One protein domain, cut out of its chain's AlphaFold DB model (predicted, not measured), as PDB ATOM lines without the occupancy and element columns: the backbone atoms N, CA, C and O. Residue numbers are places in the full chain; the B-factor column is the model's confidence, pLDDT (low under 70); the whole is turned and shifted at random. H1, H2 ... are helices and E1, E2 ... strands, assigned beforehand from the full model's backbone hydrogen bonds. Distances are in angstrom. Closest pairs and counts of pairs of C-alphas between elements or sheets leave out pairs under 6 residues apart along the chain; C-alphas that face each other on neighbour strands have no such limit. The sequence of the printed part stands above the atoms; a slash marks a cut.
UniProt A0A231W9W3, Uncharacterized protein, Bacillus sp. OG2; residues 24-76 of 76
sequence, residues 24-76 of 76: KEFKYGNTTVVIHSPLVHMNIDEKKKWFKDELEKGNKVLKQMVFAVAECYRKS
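AT A GLANCE: This is residues 24 to 76 of the 76 residues of an uncharacterized protein of Bacillus sp. OG2 (UniProt A0A231W9W3). Here is an open, elongated chain with a two-stranded hairpin, E1 and E2, at one end and two helices, H1 and H2, meeting near their ends as an L at the other. Residues 37 to 43 join the hairpin to H1; the tip of the hairpin, residues 27 to 32, and residues 67 to 76, of which 67 to 74 belong to H2, stick out. The 53 printed residues hold, in order, E1, E2, H1 and H2, with one antiparallel sheet, E1 - E2; the class is mixed, helices and strands. The whole is only just extended, close to loose, with a radius of gyration of the C-alphas of 15.2 A and spans of 41 by 26 by 19 A.

HOW THE PARTS SIT: Start at E1, residues 24 to 28, and go on to E2, residues 31 to 36: they form a hairpin, antiparallel at 162 degrees between their directions. Look for N 26 and O 33, 2.8 A apart, and N 33 and O 26, also 2.8 A, both within hydrogen-bond range. Farther on, H1, residues 44 to 56, touches H2, residues 60 to 74; their closest C-alphas, those of Leu 55 and Leu 62, are 6.1 A apart. H1 touches H2 with residues 51 to 55 alone, and H2 touches H1 with residues 62 to 63 alone; the lines of the helices are about perpendicular, at 79 degrees. In H1 and H2 every O i to N i+4 pair is within hydrogen-bond range. E1 is apart from both helices, and E2 is apart from H2.

IN THESE COORDINATES: Find C-alpha 24 at (189.527, 266.275, 167.805), where E1 begins its 13.2 A; E2 covers 16.1 A. H1 begins at C-alpha 44, (202.558, 257.462, 165.615), and runs 18.6 A. H2 runs 20.9 A to C-alpha 74 at (213.314, 247.737, 188.421).

THE WHOLE: The two C-alphas farthest apart are those of Asn 30 and Arg 74, at 41.6 A. The printed part has no cut and no long link; E1 to E2 and H1 to H2 are tight links, E2 to H1 a short one. The mean pLDDT of the printed part is 86.4, and residues 75 to 76 are under 70.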
ATOM      1  N   LYS A  24     189.937 267.649 168.106       76.62
ATOM      2  CA  LYS A  24     189.527 266.275 167.805       76.62
ATOM      3  C   LYS A  24     188.424 265.861 168.764       76.62
ATOM      4  O   LYS A  24     188.647 265.782 169.974       76.62
ATOM      5  N   GLU A  25     187.249 265.610 168.206       82.44
ATOM      6  CA  GLU A  25     186.070 265.193 168.956       82.44
ATOM      7  C   GLU A  25     185.892 263.678 168.889       82.44
ATOM      8  O   GLU A  25     185.971 263.066 167.821       82.44
ATOM      9  N   PHE A  26     185.618 263.073 170.040       83.06
ATOM     10  CA  PHE A  26     185.231 261.674 170.167       83.06
ATOM     11  C   PHE A  26     183.881 261.595 170.871       83.06
ATOM     12  O   PHE A  26     183.700 262.181 171.938       83.06
ATOM     13  N   LYS A  27     182.935 260.847 170.299       89.38
ATOM     14  CA  LYS A  27     181.613 260.637 170.897       89.38
ATOM     15  C   LYS A  27     181.489 259.212 171.421       89.38
ATOM     16  O   LYS A  27     181.566 258.257 170.655       89.38
ATOM     17  N   TYR A  28     181.250 259.083 172.721       87.38
ATOM     18  CA  TYR A  28     181.010 257.818 173.407       87.38
ATOM     19  C   TYR A  28     179.608 257.849 174.025       87.38
ATOM     20  O   TYR A  28     179.392 258.413 175.099       87.38
ATOM     21  N   GLY A  29     178.629 257.277 173.315       90.25
ATOM     22  CA  GLY A  29     177.218 257.332 173.711       90.25
ATOM     23  C   GLY A  29     176.720 258.777 173.828       90.25
ATOM     24  O   GLY A  29     176.667 259.499 172.830       90.25
ATOM     25  N   ASN A  30     176.398 259.197 175.058       93.06
ATOM     26  CA  ASN A  30     175.943 260.556 175.384       93.06
ATOM     27  C   ASN A  30     177.079 261.515 175.783       93.06
ATOM     28  O   ASN A  30     176.811 262.681 176.055       93.06
ATOM     29  N   THR A  31     178.329 261.047 175.842       84.19
ATOM     30  CA  THR A  31     179.487 261.869 176.228       84.19
ATOM     31  C   THR A  31     180.288 262.281 175.000       84.19
ATOM     32  O   THR A  31     180.654 261.431 174.186       84.19
ATOM     33  N   THR A  32     180.610 263.571 174.896       90.75
ATOM     34  CA  THR A  32     181.524 264.112 173.883       90.75
ATOM     35  C   THR A  32     182.825 264.530 174.554       90.75
ATOM     36  O   THR A  32     182.820 265.341 175.477       90.75
ATOM     37  N   VAL A  33     183.939 263.971 174.092       85.62
ATOM     38  CA  VAL A  33     185.290 264.323 174.529       85.62
ATOM     39  C   VAL A  33     185.931 265.164 173.437       85.62
ATOM     40  O   VAL A  33     186.146 264.677 172.328       85.62
ATOM     41  N   VAL A  34     186.242 266.416 173.756       84.69
ATOM     42  CA  VAL A  34     186.945 267.337 172.859       84.69
ATOM     43  C   VAL A  34     188.371 267.485 173.361       84.69
ATOM     44  O   VAL A  34     188.591 267.905 174.497       84.69
ATOM     45  N   ILE A  35     189.350 267.103 172.541       81.19
ATOM     46  CA  ILE A  35     190.763 267.224 172.902       81.19
ATOM     47  C   ILE A  35     191.369 268.429 172.186       81.19
ATOM     48  O   ILE A  35     191.457 268.453 170.959       81.19
ATOM     49  N   HIS A  36     191.835 269.394 172.976       80.19
ATOM     50  CA  HIS A  36     192.554 270.584 172.521       80.19
ATOM     51  C   HIS A  36     194.063 270.316 172.538       80.19
ATOM     52  O   HIS A  36     194.776 270.753 173.440       80.19
ATOM     53  N   SER A  37     194.563 269.512 171.597       77.06
ATOM     54  CA  SER A  37     196.003 269.256 171.503       77.06
ATOM     55  C   SER A  37     196.421 268.864 170.088       77.06
ATOM     56  O   SER A  37     195.846 267.926 169.529       77.06
ATOM     57  N   PRO A  38     197.488 269.477 169.537       76.69
ATOM     58  CA  PRO A  38     197.985 269.150 168.202       76.69
ATOM     59  C   PRO A  38     198.565 267.730 168.155       76.69
ATOM     60  O   PRO A  38     198.680 267.130 167.089       76.69
ATOM     61  N   LEU A  39     198.880 267.149 169.320       80.75
ATOM     62  CA  LEU A  39     199.333 265.766 169.438       80.75
ATOM     63  C   LEU A  39     198.279 264.771 168.952       80.75
ATOM     64  O   LEU A  39     198.630 263.654 168.591       80.75
ATOM     65  N   VAL A  40     196.992 265.120 168.939       80.62
ATOM     66  CA  VAL A  40     195.939 264.177 168.531       80.62
ATOM     67  C   VAL A  40     195.909 263.959 167.016       80.62
ATOM     68  O   VAL A  40     195.477 262.897 166.549       80.62
ATOM     69  N   HIS A  41     196.408 264.927 166.251       80.06
ATOM     70  CA  HIS A  41     196.470 264.887 164.789       80.06
ATOM     71  C   HIS A  41     197.774 264.276 164.282       80.06
ATOM     72  O   HIS A  41     197.800 263.775 163.164       80.06
ATOM     73  N   MET A  42     198.811 264.237 165.120       83.62
ATOM     74  CA  MET A  42     200.084 263.595 164.802       83.62
ATOM     75  C   MET A  42     199.936 262.079 164.634       83.62
ATOM     76  O   MET A  42     199.282 261.394 165.439       83.62
ATOM     77  N   ASN A  43     200.612 261.535 163.623       86.75
ATOM     78  CA  ASN A  43     200.745 260.096 163.452       86.75
ATOM     79  C   ASN A  43     201.709 259.500 164.502       86.75
ATOM     80  O   ASN A  43     202.386 260.212 165.245       86.75
ATOM     81  N   ILE A  44     201.768 258.170 164.594       88.12
ATOM     82  CA  ILE A  44     202.558 257.462 165.615       88.12
ATOM     83  C   ILE A  44     204.045 257.855 165.562       88.12
ATOM     84  O   ILE A  44     204.657 258.067 166.610       88.12
ATOM     85  N   ASP A  45     204.628 257.984 164.370       90.25
ATOM     86  CA  ASP A  45     206.045 258.336 164.223       90.25
ATOM     87  C   ASP A  45     206.335 259.791 164.602       90.25
ATOM     88  O   ASP A  45     207.337 260.075 165.262       90.25
ATOM     89  N   GLU A  46     205.418 260.704 164.287       88.25
ATOM     90  CA  GLU A  46     205.506 262.110 164.689       88.25
ATOM     91  C   GLU A  46     205.407 262.259 166.209       88.25
ATOM     92  O   GLU A  46     206.205 262.971 166.815       88.25
ATOM     93  N   LYS A  47     204.504 261.507 166.850       88.19
ATOM     94  CA  LYS A  47     204.390 261.452 168.315       88.19
ATOM     95  C   LYS A  47     205.673 260.958 168.969       88.19
ATOM     96  O   LYS A  47     206.113 261.531 169.963       88.19
ATOM     97  N   LYS A  48     206.288 259.904 168.417       89.25
ATOM     98  CA  LYS A  48     207.571 259.383 168.914       89.25
ATOM     99  C   LYS A  48     208.674 260.428 168.801       89.25
ATOM    100  O   LYS A  48     209.462 260.569 169.733       89.25
ATOM    101  N   LYS A  49     208.734 261.141 167.675       91.88
ATOM    102  CA  LYS A  49     209.716 262.206 167.461       91.88
ATOM    103  C   LYS A  49     209.507 263.351 168.453       91.88
ATOM    104  O   LYS A  49     210.434 263.679 169.182       91.88
ATOM    105  N   TRP A  50     208.278 263.857 168.563       90.38
ATOM    106  CA  TRP A  50     207.918 264.902 169.523       90.38
ATOM    107  C   TRP A  50     208.290 264.517 170.959       90.38
ATOM    108  O   TRP A  50     208.876 265.317 171.681       90.38
ATOM    109  N   PHE A  51     208.002 263.274 171.359       90.44
ATOM    110  CA  PHE A  51     208.337 262.784 172.693       90.44
ATOM    111  C   PHE A  51     209.848 262.806 172.948       90.44
ATOM    112  O   PHE A  51     210.267 263.235 174.019       90.44
ATOM    113  N   LYS A  52     210.664 262.369 171.979       90.50
ATOM    114  CA  LYS A  52     212.131 262.413 172.089       90.50
ATOM    115  C   LYS A  52     212.637 263.851 172.194       90.50
ATOM    116  O   LYS A  52     213.331 264.162 173.158       90.50
ATOM    117  N   ASP A  53     212.202 264.719 171.284       92.19
ATOM    118  CA  ASP A  53     212.618 266.124 171.249       92.19
ATOM    119  C   ASP A  53     212.270 266.844 172.572       92.19
ATOM    120  O   ASP A  53     213.085 267.577 173.130       92.19
ATOM    121  N   GLU A  54     211.070 266.622 173.124       90.25
ATOM    122  CA  GLU A  54     210.651 267.206 174.409       90.25
ATOM    123  C   GLU A  54     211.390 266.619 175.617       90.25
ATOM    124  O   GLU A  54     211.662 267.328 176.593       90.25
ATOM    125  N   LEU A  55     211.738 265.331 175.569       88.56
ATOM    126  CA  LEU A  55     212.548 264.699 176.605       88.56
ATOM    127  C   LEU A  55     213.951 265.324 176.651       88.56
ATOM    128  O   LEU A  55     214.440 265.645 177.740       88.56
ATOM    129  N   GLU A  56     214.560 265.547 175.482       90.81
ATOM    130  CA  GLU A  56     215.875 266.184 175.321       90.81
ATOM    131  C   GLU A  56     215.865 267.650 175.767       90.81
ATOM    132  O   GLU A  56     216.753 268.077 176.505       90.81
ATOM    133  N   LYS A  57     214.803 268.400 175.442       91.56
ATOM    134  CA  LYS A  57     214.577 269.766 175.959       91.56
ATOM    135  C   LYS A  57     214.370 269.824 177.472       91.56
ATOM    136  O   LYS A  57     214.380 270.898 178.069       91.56
ATOM    137  N   GLY A  58     214.190 268.676 178.116       89.69
ATOM    138  CA  GLY A  58     214.147 268.574 179.561       89.69
ATOM    139  C   GLY A  58     212.763 268.759 180.167       89.69
ATOM    140  O   GLY A  58     212.675 269.146 181.334       89.69
ATOM    141  N   ASN A  59     211.701 268.442 179.421       89.00
ATOM    142  CA  ASN A  59     210.332 268.492 179.913       89.00
ATOM    143  C   ASN A  59     210.183 267.680 181.220       89.00
ATOM    144  O   ASN A  59     210.370 266.457 181.255       89.00
ATOM    145  N   LYS A  60     209.869 268.376 182.321       90.69
ATOM    146  CA  LYS A  60     209.839 267.801 183.678       90.69
ATOM    147  C   LYS A  60     208.805 266.684 183.812       90.69
ATOM    148  O   LYS A  60     209.071 265.694 184.490       90.69
ATOM    149  N   VAL A  61     207.660 266.825 183.144       88.94
ATOM    150  CA  VAL A  61     206.571 265.841 183.191       88.94
ATOM    151  C   VAL A  61     207.003 264.545 182.512       88.94
ATOM    152  O   VAL A  61     206.865 263.470 183.095       88.94
ATOM    153  N   LEU A  62     207.608 264.634 181.323       90.12
ATOM    154  CA  LEU A  62     208.076 263.446 180.604       90.12
ATOM    155  C   LEU A  62     209.180 262.713 181.376       90.12
ATOM    156  O   LEU A  62     209.154 261.488 181.471       90.12
ATOM    157  N   LYS A  63     210.106 263.448 182.003       90.00
ATOM    158  CA  LYS A  63     211.137 262.854 182.870       90.00
ATOM    159  C   LYS A  63     210.537 262.087 184.048       90.00
ATOM    160  O   LYS A  63     210.987 260.982 184.338       90.00
ATOM    161  N   GLN A  64     209.514 262.641 184.704       91.69
ATOM    162  CA  GLN A  64     208.812 261.957 185.793       91.69
ATOM    163  C   GLN A  64     208.110 260.683 185.313       91.69
ATOM    164  O   GLN A  64     208.182 259.664 185.996       91.69
ATOM    165  N   MET A  65     207.488 260.713 184.131       89.88
ATOM    166  CA  MET A  65     206.869 259.527 183.530       89.88
ATOM    167  C   MET A  65     207.905 258.436 183.241       89.88
ATOM    168  O   MET A  65     207.715 257.297 183.657       89.88
ATOM    169  N   VAL A  66     209.020 258.780 182.585       91.25
ATOM    170  CA  VAL A  66     210.103 257.825 182.287       91.25
ATOM    171  C   VAL A  66     210.684 257.235 183.570       91.25
ATOM    172  O   VAL A  66     210.873 256.025 183.650       91.25
ATOM    173  N   PHE A  67     210.914 258.064 184.590       90.62
ATOM    174  CA  PHE A  67     211.392 257.604 185.890       90.62
ATOM    175  C   PHE A  67     210.408 256.637 186.560       90.62
ATOM    176  O   PHE A  67     210.812 255.563 186.996       90.62
ATOM    177  N   ALA A  68     209.118 256.978 186.603       92.12
ATOM    178  CA  ALA A  68     208.096 256.119 187.197       92.12
ATOM    179  C   ALA A  68     208.009 254.760 186.486       92.12
ATOM    180  O   ALA A  68     207.939 253.722 187.138       92.12
ATOM    181  N   VAL A  69     208.071 254.757 185.151       91.69
ATOM    182  CA  VAL A  69     208.085 253.524 184.352       91.69
ATOM    183  C   VAL A  69     209.341 252.697 184.638       91.69
ATOM    184  O   VAL A  69     209.235 251.494 184.865       91.69
ATOM    185  N   ALA A  70     210.518 253.326 184.684       90.69
ATOM    186  CA  ALA A  70     211.770 252.647 185.016       90.69
ATOM    187  C   ALA A  70     211.734 252.014 186.419       90.69
ATOM    188  O   ALA A  70     212.172 250.878 186.592       90.69
ATOM    189  N   GLU A  71     211.157 252.704 187.406       93.19
ATOM    190  CA  GLU A  71     210.967 252.170 188.759       93.19
ATOM    191  C   GLU A  71     210.044 250.947 188.793       93.19
ATOM    192  O   GLU A  71     210.303 250.017 189.557       93.19
ATOM    193  N   CYS A  72     208.997 250.910 187.963       92.44
ATOM    194  CA  CYS A  72     208.137 249.732 187.844       92.44
ATOM    195  C   CYS A  72     208.912 248.518 187.314       92.44
ATOM    196  O   CYS A  72     208.787 247.434 187.874       92.44
ATOM    197  N   TYR A  73     209.744 248.700 186.284       88.38
ATOM    198  CA  TYR A  73     210.551 247.612 185.719       88.38
ATOM    199  C   TYR A  73     211.706 247.171 186.621       88.38
ATOM    200  O   TYR A  73     212.109 246.018 186.561       88.38
ATOM    201  N   ARG A  74     212.237 248.060 187.470       80.56
ATOM    202  CA  ARG A  74     213.314 247.737 188.421       80.56
ATOM    203  C   ARG A  74     212.847 246.881 189.605       80.56
ATOM    204  O   ARG A  74     213.674 246.277 190.279       80.56
ATOM    205  N   LYS A  75     211.543 246.880 189.895       60.28
ATOM    206  CA  LYS A  75     210.925 246.115 190.992       60.28
ATOM    207  C   LYS A  75     210.368 244.750 190.558       60.28
ATOM    208  O   LYS A  75     209.788 244.065 191.399       60.28
ATOM    209  N   SER A  76     210.531 244.383 189.286       53.12
ATOM    210  CA  SER A  76     210.221 243.060 188.727       53.12
ATOM    211  C   SER A  76     211.493 242.249 188.540       53.12
ATOM    212  O   SER A  76     211.392 241.015 188.700       53.12
TER     213      SER A  76